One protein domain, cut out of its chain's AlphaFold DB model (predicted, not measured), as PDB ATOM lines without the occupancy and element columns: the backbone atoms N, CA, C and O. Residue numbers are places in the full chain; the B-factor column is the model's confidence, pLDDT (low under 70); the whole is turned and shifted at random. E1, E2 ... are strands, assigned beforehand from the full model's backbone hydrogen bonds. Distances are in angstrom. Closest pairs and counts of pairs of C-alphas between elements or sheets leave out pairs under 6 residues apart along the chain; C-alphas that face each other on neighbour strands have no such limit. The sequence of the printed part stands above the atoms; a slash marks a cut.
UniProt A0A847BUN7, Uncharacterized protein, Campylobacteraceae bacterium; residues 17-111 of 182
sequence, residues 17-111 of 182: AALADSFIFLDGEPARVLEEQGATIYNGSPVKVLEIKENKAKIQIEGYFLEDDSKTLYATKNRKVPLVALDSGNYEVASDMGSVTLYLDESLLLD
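What this domain is: This is residues 17 to 111 of the 182 residues of an uncharacterized protein of Campylobacteraceae bacterium (UniProt A0A847BUN7). A strongly twisted sheet winds round on itself: a long ribbon of E4, E5 and E9 makes one part, and from the last residues of E5 the strands E6, E7, E3 and E2 follow side by side in a row that folds back, its strands running crosswise to E5. Short E1, beside E4, brings this winding round towards E3 but leaves it open there, while short E8 borders E9 near the turn. The 95 printed residues hold nine named strands, E1 to E9 in chain order, and no named helix; the class is all strand, in one branched antiparallel sheet. The whole is compact, with a radius of gyration of the C-alphas of 12.4 A, and rounded, with spans of 37 by 29 by 26 A.

Where its parts are: E1 is residues 22 to 24, with C-alpha 22 at (116.224, 98.507, 151.565). E2 is residues 31 to 34 and E3 residues 39 to 42. E4, residues 46 to 53, is 19.8 A long and bends by 66 degrees at residue 50. E5, residues 56 to 66, is the longest strand at 29.9 A; it bends by 54 degrees at residue 63 and ends with C-alpha 66 at (108.208, 121.881, 150.281). E6 is residues 69 to 74, E7 residues 82 to 86 and E8 residues 92 to 94. E9, residues 97 to 105, is 25.5 A long and ends with C-alpha 105 at (108.822, 94.666, 141.808).

How they stand to each other: E1, an edge strand, is antiparallel to E4, with N 47 and O 22 2.9 A apart, and residues 23 to 24 of E1 also pair with residues 109 to 110. The closest C-alphas of E1 and E3, Ile 24 and Tyr 42, are 6.9 A apart. E2 and E3 form a hairpin, with N 34 and O 39 at 2.7 A. On the other side of E3 lies E7, with N 40 and O 85 at 2.8 A. E4, E5, E6 and E7 form a meander, each strand the antiparallel neighbour of the one before: N 50 and O 58 are at 2.8 A, N 64 and O 74 at 2.8 A, and N 83 and O 73 at 2.8 A. E4 and E6 lie on one side of E5, beside residues 56 to 61 and 63 to 66; E9 lies on the other side, with N 57 and O 104 at 2.8 A. E8 and E9 form a hairpin, with N 94 and O 97 at 2.9 A. E2 is apart from E5 and E9.

The domain as a whole: The two C-alphas farthest apart, those of Glu 54 and Asp 68, are 38.1 A apart. The printed part has no cut, and no link is long. The mean pLDDT of the printed part is 90.1; residues 17 to 19, 67 to 69, 89 to 90 and 94 are under 70.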
ATOM      1  N   ALA A  17     118.965 106.861 155.632       62.34
ATOM      2  CA  ALA A  17     119.551 105.601 155.187       62.34
ATOM      3  C   ALA A  17     119.785 104.602 156.335       62.34
ATOM      4  O   ALA A  17     119.673 103.403 156.119       62.34
ATOM      5  N   ALA A  18     120.060 105.065 157.559       65.81
ATOM      6  CA  ALA A  18     120.295 104.179 158.703       65.81
ATOM      7  C   ALA A  18     119.010 103.539 159.264       65.81
ATOM      8  O   ALA A  18     119.089 102.669 160.130       65.81
ATOM      9  N   LEU A  19     117.835 103.989 158.813       69.62
ATOM     10  CA  LEU A  19     116.521 103.474 159.212       69.62
ATOM     11  C   LEU A  19     115.791 102.770 158.057       69.62
ATOM     12  O   LEU A  19     114.617 102.427 158.208       69.62
ATOM     13  N   ALA A  20     116.456 102.612 156.910       81.38
ATOM     14  CA  ALA A  20     115.911 101.940 155.742       81.38
ATOM     15  C   ALA A  20     116.045 100.420 155.887       81.38
ATOM     16  O   ALA A  20     117.057  99.937 156.395       81.38
ATOM     17  N   ASP A  21     115.046  99.684 155.403       88.00
ATOM     18  CA  ASP A  21     115.156  98.231 155.246       88.00
ATOM     19  C   ASP A  21     115.892  97.892 153.944       88.00
ATOM     20  O   ASP A  21     116.637  96.922 153.888       88.00
ATOM     21  N   SER A  22     115.671  98.702 152.904       95.69
ATOM     22  CA  SER A  22     116.224  98.507 151.565       95.69
ATOM     23  C   SER A  22     116.323  99.843 150.817       95.69
ATOM     24  O   SER A  22     115.866 100.886 151.304       95.69
ATOM     25  N   PHE A  23     116.879  99.822 149.610       97.31
ATOM     26  CA  PHE A  23     116.976 100.976 148.720       97.31
ATOM     27  C   PHE A  23     116.403 100.651 147.344       97.31
ATOM     28  O   PHE A  23     116.519  99.532 146.850       97.31
ATOM     29  N   ILE A  24     115.809 101.654 146.697       98.00
ATOM     30  CA  ILE A  24     115.381 101.531 145.302       98.00
ATOM     31  C   ILE A  24     116.618 101.399 144.413       98.00
ATOM     32  O   ILE A  24     117.450 102.299 144.401       98.00
ATOM     33  N   PHE A  25     116.700 100.327 143.634       97.94
ATOM     34  CA  PHE A  25     117.760 100.079 142.667       97.94
ATOM     35  C   PHE A  25     117.240 100.234 141.237       97.94
ATOM     36  O   PHE A  25     116.385  99.471 140.776       97.94
ATOM     37  N   LEU A  26     117.761 101.238 140.535       96.56
ATOM     38  CA  LEU A  26     117.498 101.499 139.125       96.56
ATOM     39  C   LEU A  26     118.841 101.461 138.386       96.56
ATOM     40  O   LEU A  26     119.530 102.475 138.290       96.56
ATOM     41  N   ASP A  27     119.228 100.274 137.923       91.31
ATOM     42  CA  ASP A  27     120.502 100.032 137.237       91.31
ATOM     43  C   ASP A  27     120.753 101.055 136.115       91.31
ATOM     44  O   ASP A  27     120.015 101.101 135.129       91.31
ATOM     45  N   GLY A  28     121.756 101.918 136.304       90.12
ATOM     46  CA  GLY A  28     122.123 102.980 135.364       90.12
ATOM     47  C   GLY A  28     121.102 104.113 135.167       90.12
ATOM     48  O   GLY A  28     121.377 105.021 134.391       90.12
ATOM     49  N   GLU A  29     119.960 104.111 135.857       94.31
ATOM     50  CA  GLU A  29     118.882 105.089 135.662       94.31
ATOM     51  C   GLU A  29     118.729 105.995 136.900       94.31
ATOM     52  O   GLU A  29     118.531 105.513 138.015       94.31
ATOM     53  N   PRO A  30     118.729 107.335 136.774       93.94
ATOM     54  CA  PRO A  30     118.566 108.214 137.936       93.94
ATOM     55  C   PRO A  30     117.143 108.182 138.521       93.94
ATOM     56  O   PRO A  30     116.957 108.458 139.714       93.94
ATOM     57  N   ALA A  31     116.141 107.885 137.688       97.19
ATOM     58  CA  ALA A  31     114.730 107.873 138.051       97.19
ATOM     59  C   ALA A  31     113.898 106.997 137.106       97.19
ATOM     60  O   ALA A  31     114.248 106.829 135.941       97.19
ATOM     61  N   ARG A  32     112.753 106.507 137.593       97.19
ATOM     62  CA  ARG A  32     111.791 105.717 136.816       97.19
ATOM     63  C   ARG A  32     110.359 106.153 137.097       97.19
ATOM     64  O   ARG A  32     109.974 106.328 138.253       97.19
ATOM     65  N   VAL A  33     109.568 106.289 136.036       96.94
ATOM     66  CA  VAL A  33     108.132 106.588 136.121       96.94
ATOM     67  C   VAL A  33     107.341 105.296 136.327       96.94
ATOM     68  O   VAL A  33     107.549 104.298 135.637       96.94
ATOM     69  N   LEU A  34     106.420 105.328 137.280       95.56
ATOM     70  CA  LEU A  34     105.440 104.296 137.588       95.56
ATOM     71  C   LEU A  34     104.065 104.808 137.153       95.56
ATOM     72  O   LEU A  34     103.291 105.301 137.972       95.56
ATOM     73  N   GLU A  35     103.780 104.707 135.854       93.00
ATOM     74  CA  GLU A  35     102.583 105.279 135.209       93.00
ATOM     75  C   GLU A  35     101.278 104.908 135.935       93.00
ATOM     76  O   GLU A  35     100.454 105.765 136.237       93.00
ATOM     77  N   GLU A  36     101.107 103.632 136.298       92.31
ATOM     78  CA  GLU A  36      99.893 103.148 136.978       92.31
ATOM     79  C   GLU A  36      99.700 103.738 138.382       92.31
ATOM     80  O   GLU A  36      98.582 103.775 138.896       92.31
ATOM     81  N   GLN A  37     100.787 104.187 139.008       93.25
ATOM     82  CA  GLN A  37     100.792 104.752 140.355       93.25
ATOM     83  C   GLN A  37     100.914 106.279 140.345       93.25
ATOM     84  O   GLN A  37     100.868 106.886 141.414       93.25
ATOM     85  N   GLY A  38     101.062 106.898 139.166       94.12
ATOM     86  CA  GLY A  38     101.277 108.336 139.016       94.12
ATOM     87  C   GLY A  38     102.455 108.834 139.852       94.12
ATOM     88  O   GLY A  38     102.323 109.811 140.594       94.12
ATOM     89  N   ALA A  39     103.565 108.092 139.825       95.44
ATOM     90  CA  ALA A  39     104.727 108.332 140.672       95.44
ATOM     91  C   ALA A  39     106.033 108.265 139.875       95.44
ATOM     92  O   ALA A  39     106.168 107.480 138.946       95.44
ATOM     93  N   THR A  40     107.032 109.041 140.280       97.25
ATOM     94  CA  THR A  40     108.422 108.911 139.837       97.25
ATOM     95  C   THR A  40     109.281 108.545 141.036       97.25
ATOM     96  O   THR A  40     109.322 109.287 142.019       97.25
ATOM     97  N   ILE A  41     109.964 107.409 140.953       97.56
ATOM     98  CA  ILE A  41     110.924 106.937 141.958       97.56
ATOM     99  C   ILE A  41     112.351 107.240 141.513       97.56
ATOM    100  O   ILE A  41     112.609 107.387 140.321       97.56
ATOM    101  N   TYR A  42     113.278 107.320 142.464       97.94
ATOM    102  CA  TYR A  42     114.673 107.678 142.206       97.94
ATOM    103  C   TYR A  42     115.635 106.621 142.767       97.94
ATOM    104  O   TYR A  42     115.369 106.058 143.830       97.94
ATOM    105  N   ASN A  43     116.757 106.371 142.079       97.62
ATOM    106  CA  ASN A  43     117.758 105.375 142.497       97.62
ATOM    107  C   ASN A  43     118.331 105.695 143.889       97.62
ATOM    108  O   ASN A  43     118.505 106.861 144.229       97.62
ATOM    109  N   GLY A  44     118.632 104.715 144.728       96.62
ATOM    110  CA  GLY A  44     119.183 104.945 146.067       96.62
ATOM    111  C   GLY A  44     118.233 105.616 147.058       96.62
ATOM    112  O   GLY A  44     118.665 106.022 148.136       96.62
ATOM    113  N   SER A  45     116.945 105.759 146.725       97.56
ATOM    114  CA  SER A  45     115.948 106.208 147.698       97.56
ATOM    115  C   SER A  45     115.771 105.148 148.793       97.56
ATOM    116  O   SER A  45     115.481 104.001 148.452       97.56
ATOM    117  N   PRO A  46     115.918 105.502 150.085       96.50
ATOM    118  CA  PRO A  46     115.715 104.571 151.187       96.50
ATOM    119  C   PRO A  46     114.227 104.268 151.359       96.50
ATOM    120  O   PRO A  46     113.387 105.171 151.265       96.50
ATOM    121  N   VAL A  47     113.902 103.007 151.638       96.94
ATOM    122  CA  VAL A  47     112.520 102.549 151.812       96.94
ATOM    123  C   VAL A  47     112.378 101.645 153.032       96.94
ATOM    124  O   VAL A  47     113.311 100.943 153.421       96.94
ATOM    125  N   LYS A  48     111.177 101.632 153.614       96.06
ATOM    126  CA  LYS A  48     110.732 100.566 154.520       96.06
ATOM    127  C   LYS A  48     109.932  99.547 153.727       96.06
ATOM    128  O   LYS A  48     109.046  99.934 152.959       96.06
ATOM    129  N   VAL A  49     110.205  98.262 153.914       96.38
ATOM    130  CA  VAL A  49     109.474  97.187 153.234       96.38
ATOM    131  C   VAL A  49     108.347  96.723 154.150       96.38
ATOM    132  O   VAL A  49     108.571  96.087 155.174       96.38
ATOM    133  N   LEU A  50     107.106  97.061 153.793       96.69
ATOM    134  CA  LEU A  50     105.933  96.747 154.612       96.69
ATOM    135  C   LEU A  50     105.452  95.308 154.404       96.69
ATOM    136  O   LEU A  50     104.975  94.670 155.341       96.69
ATOM    137  N   GLU A  51     105.516  94.819 153.166       96.75
ATOM    138  CA  GLU A  51     105.052  93.485 152.781       96.75
ATOM    139  C   GLU A  51     105.698  93.067 151.454       96.75
ATOM    140  O   GLU A  51     105.848  93.895 150.560       96.75
ATOM    141  N   ILE A  52     106.020  91.780 151.298       96.50
ATOM    142  CA  ILE A  52     106.384  91.178 150.009       96.50
ATOM    143  C   ILE A  52     105.408  90.041 149.718       96.50
ATOM    144  O   ILE A  52     105.226  89.136 150.536       96.50
ATOM    145  N   LYS A  53     104.780  90.075 148.540       96.12
ATOM    146  CA  LYS A  53     103.875  89.030 148.066       96.12
ATOM    147  C   LYS A  53     103.962  88.899 146.550       96.12
ATOM    148  O   LYS A  53     103.820  89.885 145.840       96.12
ATOM    149  N   GLU A  54     104.139  87.671 146.059       93.88
ATOM    150  CA  GLU A  54     104.135  87.364 144.616       93.88
ATOM    151  C   GLU A  54     105.097  88.266 143.806       93.88
ATOM    152  O   GLU A  54     104.726  88.814 142.772       93.88
ATOM    153  N   ASN A  55     106.337  88.436 144.290       94.31
ATOM    154  CA  ASN A  55     107.387  89.304 143.725       94.31
ATOM    155  C   ASN A  55     107.048  90.804 143.676       94.31
ATOM    156  O   ASN A  55     107.758  91.580 143.036       94.31
ATOM    157  N   LYS A  56     105.979  91.234 144.351       97.00
ATOM    158  CA  LYS A  56     105.656  92.643 144.551       97.00
ATOM    159  C   LYS A  56     105.912  93.026 146.001       97.00
ATOM    160  O   LYS A  56     105.410  92.384 146.923       97.00
ATOM    161  N   ALA A  57     106.669  94.094 146.188       97.69
ATOM    162  CA  ALA A  57     106.934  94.695 147.478       97.69
ATOM    163  C   ALA A  57     106.040  95.920 147.669       97.69
ATOM    164  O   ALA A  57     106.035  96.837 146.847       97.69
ATOM    165  N   LYS A  58     105.297  95.949 148.771       97.69
ATOM    166  CA  LYS A  58     104.661  97.156 149.284       97.69
ATOM    167  C   LYS A  58     105.692  97.898 150.124       97.69
ATOM    168  O   LYS A  58     106.120  97.397 151.163       97.69
ATOM    169  N   ILE A  59     106.064  99.091 149.692       97.19
ATOM    170  CA  ILE A  59     107.098  99.902 150.333       97.19
ATOM    171  C   ILE A  59     106.529 101.212 150.861       97.19
ATOM    172  O   ILE A  59     105.533 101.714 150.341       97.19
ATOM    173  N   GLN A  60     107.196 101.782 151.858       96.06
ATOM    174  CA  GLN A  60     106.956 103.134 152.338       96.06
ATOM    175  C   GLN A  60     108.213 103.983 152.156       96.06
ATOM    176  O   GLN A  60     109.306 103.590 152.562       96.06
ATOM    177  N   ILE A  61     108.038 105.157 151.560       95.25
ATOM    178  CA  ILE A  61     109.073 106.177 151.404       95.25
ATOM    179  C   ILE A  61     108.716 107.323 152.340       95.25
ATOM    180  O   ILE A  61     107.606 107.846 152.267       95.25
ATOM    181  N   GLU A  62     109.647 107.710 153.205       93.50
ATOM    182  CA  GLU A  62     109.504 108.846 154.120       93.50
ATOM    183  C   GLU A  62     110.443 109.975 153.695       93.50
ATOM    184  O   GLU A  62     111.527 109.730 153.172       93.50
ATOM    185  N   GLY A  63     110.037 111.226 153.907       92.88
ATOM    186  CA  GLY A  63     110.875 112.378 153.587       92.88
ATOM    187  C   GLY A  63     110.245 113.706 153.985       92.88
ATOM    188  O   GLY A  63     109.242 113.745 154.693       92.88
ATOM    189  N   TYR A  64     110.836 114.798 153.508       91.69
ATOM    190  CA  TYR A  64     110.412 116.174 153.775       91.69
ATOM    191  C   TYR A  64     109.671 116.784 152.583       91.69
ATOM    192  O   TYR A  64     110.032 116.513 151.438       91.69
ATOM    193  N   PHE A  65     108.699 117.662 152.840       83.75
ATOM    194  CA  PHE A  65     108.005 118.436 151.800       83.75
ATOM    195  C   PHE A  65     108.596 119.829 151.578       83.75
ATOM    196  O   PHE A  65     109.285 120.390 152.435       83.75
ATOM    197  N   LEU A  66     108.250 120.427 150.435       71.69
ATOM    198  CA  LEU A  66     108.208 121.881 150.281       71.69
ATOM    199  C   LEU A  66     106.885 122.391 150.871       71.69
ATOM    200  O   LEU A  66     105.833 121.839 150.559       71.69
ATOM    201  N   GLU A  67     106.927 123.446 151.692       65.50
ATOM    202  CA  GLU A  67     105.732 124.024 152.344       65.50
ATOM    203  C   GLU A  67     104.620 124.392 151.338       65.50
ATOM    204  O   GLU A  67     103.442 124.262 151.660       65.50
ATOM    205  N   ASP A  68     104.998 124.753 150.105       68.94
ATOM    206  CA  ASP A  68     104.087 125.166 149.029       68.94
ATOM    207  C   ASP A  68     103.919 124.117 147.907       68.94
ATOM    208  O   ASP A  68     103.150 124.335 146.969       68.94
ATOM    209  N   ASP A  69     104.634 122.986 147.971       67.62
ATOM    210  CA  ASP A  69     104.566 121.916 146.967       67.62
ATOM    211  C   ASP A  69     104.671 120.532 147.618       67.62
ATOM    212  O   ASP A  69     105.745 119.946 147.794       67.62
ATOM    213  N   SER A  70     103.508 119.981 147.956       72.31
ATOM    214  CA  SER A  70     103.364 118.640 148.508       72.31
ATOM    215  C   SER A  70     103.341 117.573 147.410       72.31
ATOM    216  O   SER A  70     102.500 116.685 147.468       72.31
ATOM    217  N   LYS A  71     104.166 117.678 146.359       86.81
ATOM    218  CA  LYS A  71     104.249 116.676 145.275       86.81
ATOM    219  C   LYS A  71     105.558 115.916 145.216       86.81
ATOM    220  O   LYS A  71     105.666 115.002 144.408       86.81
ATOM    221  N   THR A  72     106.537 116.266 146.039       91.69
ATOM    222  CA  THR A  72     107.818 115.559 146.091       91.69
ATOM    223  C   THR A  72     108.258 115.403 147.538       91.69
ATOM    224  O   THR A  72     108.262 116.381 148.288       91.69
ATOM    225  N   LEU A  73     108.647 114.185 147.916       92.50
ATOM    226  CA  LEU A  73     109.376 113.932 149.155       92.50
ATOM    227  C   LEU A  73     110.870 114.060 148.894       92.50
ATOM    228  O   LEU A  73     111.390 113.500 147.930       92.50
ATOM    229  N   TYR A  74     111.560 114.759 149.785       94.25
ATOM    230  CA  TYR A  74     113.001 114.956 149.732       94.25
ATOM    231  C   TYR A  74     113.701 114.275 150.904       94.25
ATOM    232  O   TYR A  74     113.157 114.193 152.003       94.25
ATOM    233  N   ALA A  75     114.941 113.842 150.686       94.19
ATOM    234  CA  ALA A  75     115.708 113.097 151.683       94.19
ATOM    235  C   ALA A  75     116.070 113.925 152.926       94.19
ATOM    236  O   ALA A  75     116.195 113.389 154.025       94.19
ATOM    237  N   THR A  76     116.242 115.239 152.764       92.44
ATOM    238  CA  THR A  76     116.662 116.151 153.836       92.44
ATOM    239  C   THR A  76     115.878 117.466 153.786       92.44
ATOM    240  O   THR A  76     115.258 117.815 152.776       92.44
ATOM    241  N   LYS A  77     115.947 118.249 154.873       89.94
ATOM    242  CA  LYS A  77     115.271 119.555 154.994       89.94
ATOM    243  C   LYS A  77     115.764 120.615 154.003       89.94
ATOM    244  O   LYS A  77     115.058 121.595 153.776       89.94
ATOM    245  N   ASN A  78     116.952 120.439 153.415       88.88
ATOM    246  CA  ASN A  78     117.463 121.343 152.380       88.88
ATOM    247  C   ASN A  78     116.783 121.112 151.011       88.88
ATOM    248  O   ASN A  78     116.868 121.975 150.138       88.88
ATOM    249  N   ARG A  79     116.068 119.982 150.859       89.50
ATOM    250  CA  ARG A  79     115.203 119.632 149.721       89.50
ATOM    251  C   ARG A  79     115.928 119.599 148.373       89.50
ATOM    252  O   ARG A  79     115.406 120.047 147.358       89.50
ATOM    253  N   LYS A  80     117.155 119.071 148.363       91.75
ATOM    254  CA  LYS A  80     117.992 118.953 147.152       91.75
ATOM    255  C   LYS A  80     117.989 117.571 146.504       91.75
ATOM    256  O   LYS A  80     118.335 117.465 145.326       91.75
ATOM    257  N   VAL A  81     117.605 116.530 147.247       95.12
ATOM    258  CA  VAL A  81     117.542 115.155 146.733       95.12
ATOM    259  C   VAL A  81     116.114 114.620 146.815       95.12
ATOM    260  O   VAL A  81     115.654 114.338 147.923       95.12
ATOM    261  N   PRO A  82     115.400 114.498 145.681       95.31
ATOM    262  CA  PRO A  82     114.072 113.897 145.661       95.31
ATOM    263  C   PRO A  82     114.165 112.384 145.900       95.31
ATOM    264  O   PRO A  82     115.088 111.722 145.417       95.31
ATOM    265  N   LEU A  83     113.207 111.845 146.648       96.12
ATOM    266  CA  LEU A  83     113.064 110.415 146.924       96.12
ATOM    267  C   LEU A  83     111.934 109.785 146.112       96.12
ATOM    268  O   LEU A  83     112.086 108.684 145.582       96.12
ATOM    269  N   VAL A  84     110.827 110.517 146.003       95.81
ATOM    270  CA  VAL A  84     109.662 110.193 145.182       95.81
ATOM    271  C   VAL A  84     108.946 111.486 144.809       95.81
ATOM    272  O   VAL A  84     108.851 112.399 145.631       95.81
ATOM    273  N   ALA A  85     108.445 111.557 143.582       94.44
ATOM    274  CA  ALA A  85     107.514 112.586 143.140       94.44
ATOM    275  C   ALA A  85     106.182 111.937 142.750       94.44
ATOM    276  O   ALA A  85     106.182 110.847 142.189       94.44
ATOM    277  N   LEU A  86     105.062 112.592 143.041       92.06
ATOM    278  CA  LEU A  86     103.723 112.144 142.662       92.06
ATOM    279  C   LEU A  86     103.066 113.147 141.713       92.06
ATOM    280  O   LEU A  86     103.177 114.361 141.902       92.06
ATOM    281  N   ASP A  87     102.281 112.643 140.768       89.44
ATOM    282  CA  ASP A  87     101.481 113.463 139.853       89.44
ATOM    283  C   ASP A  87     100.432 114.292 140.615       89.44
ATOM    284  O   ASP A  87     100.134 115.446 140.273       89.44
ATOM    285  N   SER A  88      99.895 113.712 141.699       80.06
ATOM    286  CA  SER A  88      98.918 114.331 142.598       80.06
ATOM    287  C   SER A  88      99.198 114.008 144.074       80.06
ATOM    288  O   SER A  88      99.784 112.979 144.396       80.06
ATOM    289  N   GLY A  89      98.812 114.925 144.970       64.75
ATOM    290  CA  GLY A  89      99.224 114.996 146.381       64.75
ATOM    291  C   GLY A  89      98.674 113.920 147.329       64.75
ATOM    292  O   GLY A  89      98.125 114.267 148.371       64.75
ATOM    293  N   ASN A  90      98.826 112.635 147.006       65.56
ATOM    294  CA  ASN A  90      98.404 111.514 147.852       65.56
ATOM    295  C   ASN A  90      99.461 111.174 148.913       65.56
ATOM    296  O   ASN A  90     100.101 110.127 148.853       65.56
ATOM    297  N   TYR A  91      99.636 112.065 149.888       73.31
ATOM    298  CA  TYR A  91     100.591 111.879 150.976       73.31
ATOM    299  C   TYR A  91      99.912 111.782 152.333       73.31
ATOM    300  O   TYR A  91      98.962 112.510 152.625       73.31
ATOM    301  N   GLU A  92     100.483 110.958 153.208       74.56
ATOM    302  CA  GLU A  92     100.231 111.062 154.640       74.56
ATOM    303  C   GLU A  92     101.199 112.097 155.222       74.56
ATOM    304  O   GLU A  92     102.413 111.890 155.212       74.56
ATOM    305  N   VAL A  93     100.671 113.235 155.681       73.38
ATOM    306  CA  VAL A  93     101.468 114.360 156.194       73.38
ATOM    307  C   VAL A  93     101.555 114.300 157.717       73.38
ATOM    308  O   VAL A  93     100.538 114.219 158.407       73.38
ATOM    309  N   ALA A  94     102.772 114.418 158.243       68.31
ATOM    310  CA  ALA A  94     103.053 114.563 159.664       68.31
ATOM    311  C   ALA A  94     104.079 115.692 159.873       68.31
ATOM    312  O   ALA A  94     105.283 115.480 159.749       68.31
ATOM    313  N   SER A  95     103.608 116.893 160.236       75.56
ATOM    314  CA  SER A  95     104.451 118.099 160.359       75.56
ATOM    315  C   SER A  95     105.092 118.489 159.009       75.56
ATOM    316  O   SER A  95     104.378 118.627 158.020       75.56
ATOM    317  N   ASP A  96     106.413 118.677 158.966       78.62
ATOM    318  CA  ASP A  96     107.248 118.968 157.793       78.62
ATOM    319  C   ASP A  96     107.678 117.702 157.033       78.62
ATOM    320  O   ASP A  96     108.394 117.789 156.031       78.62
ATOM    321  N   MET A  97     107.244 116.530 157.503       86.44
ATOM    322  CA  MET A  97     107.512 115.239 156.889       86.44
ATOM    323  C   MET A  97     106.250 114.642 156.275       86.44
ATOM    324  O   MET A  97     105.120 114.953 156.663       86.44
ATOM    325  N   GLY A  98     106.450 113.719 155.347       88.75
ATOM    326  CA  GLY A  98     105.393 112.852 154.867       88.75
ATOM    327  C   GLY A  98     105.884 111.477 154.508       88.75
ATOM    328  O   GLY A  98     107.086 111.212 154.445       88.75
ATOM    329  N   SER A  99     104.909 110.619 154.246       91.56
ATOM    330  CA  SER A  99     105.155 109.294 153.714       91.56
ATOM    331  C   SER A  99     104.259 108.992 152.521       91.56
ATOM    332  O   SER A  99     103.157 109.533 152.388       91.56
ATOM    333  N   VAL A 100     104.761 108.120 151.653       92.00
ATOM    334  CA  VAL A 100     104.041 107.563 150.511       92.00
ATOM    335  C   VAL A 100     104.230 106.061 150.495       92.00
ATOM    336  O   VAL A 100     105.334 105.566 150.709       92.00
ATOM    337  N   THR A 101     103.142 105.343 150.232       95.06
ATOM    338  CA  THR A 101     103.174 103.898 150.008       95.06
ATOM    339  C   THR A 101     103.085 103.611 148.516       95.06
ATOM    340  O   THR A 101     102.171 104.103 147.859       95.06
ATOM    341  N   LEU A 102     104.000 102.790 148.001       95.88
ATOM    342  CA  LEU A 102     104.025 102.333 146.608       95.88
ATOM    343  C   LEU A 102     104.165 100.811 146.545       95.88
ATOM    344  O   LEU A 102     104.567 100.169 147.515       95.88
ATOM    345  N   TYR A 103     103.860 100.245 145.382       96.88
ATOM    346  CA  TYR A 103     104.114  98.848 145.054       96.88
ATOM    347  C   TYR A 103     105.189  98.762 143.974       96.88
ATOM    348  O   TYR A 103     105.018  99.315 142.890       96.88
ATOM    349  N   LEU A 104     106.283  98.058 144.245       97.31
ATOM    350  CA  LEU A 104     107.379  97.834 143.299       97.31
ATOM    351  C   LEU A 104     107.561  96.341 143.030       97.31
ATOM    352  O   LEU A 104     107.130  95.509 143.826       97.31
ATOM    353  N   ASP A 105     108.209  95.992 141.920       97.38
ATOM    354  CA  ASP A 105     108.822  94.666 141.808       97.38
ATOM    355  C   ASP A 105     109.930  94.537 142.855       97.38
ATOM    356  O   ASP A 105     110.741  95.447 143.015       97.38
ATOM    357  N   GLU A 106     109.970  93.404 143.555       96.81
ATOM    358  CA  GLU A 106     110.989  93.114 144.574       96.81
ATOM    359  C   GLU A 106     112.410  93.214 143.999       96.81
ATOM    360  O   GLU A 106     113.327  93.644 144.684       96.81
ATOM    361  N   SER A 107     112.583  92.922 142.705       96.38
ATOM    362  CA  SER A 107     113.866  93.052 142.004       96.38
ATOM    363  C   SER A 107     114.396  94.486 141.900       96.38
ATOM    364  O   SER A 107     115.516  94.674 141.440       96.38
ATOM    365  N   LEU A 108     113.590  95.495 142.242       97.56
ATOM    366  CA  LEU A 108     114.006  96.901 142.298       97.56
ATOM    367  C   LEU A 108     114.442  97.321 143.703       97.56
ATOM    368  O   LEU A 108     114.599  98.514 143.946       97.56
ATOM    369  N   LEU A 109     114.578  96.377 144.633       97.62
ATOM    370  CA  LEU A 109     115.000  96.627 146.004       97.62
ATOM    371  C   LEU A 109     116.317  95.905 146.270       97.62
ATOM    372  O   LEU A 109     116.443  94.714 145.988       97.62
ATOM    373  N   LEU A 110     117.291  96.635 146.804       96.69
ATOM    374  CA  LEU A 110     118.569  96.092 147.251       96.69
ATOM    375  C   LEU A 110     118.939  96.672 148.611       96.69
ATOM    376  O   LEU A 110     118.844  97.878 148.836       96.69
ATOM    377  N   ASP A 111     119.418  95.805 149.496       94.50
ATOM    378  CA  ASP A 111     119.809  96.188 150.857       94.50
ATOM    379  C   ASP A 111     121.248  96.725 150.900       94.50
ATOM    380  O   ASP A 111     121.620  97.472 151.806       94.50
TER     381      ASP A 111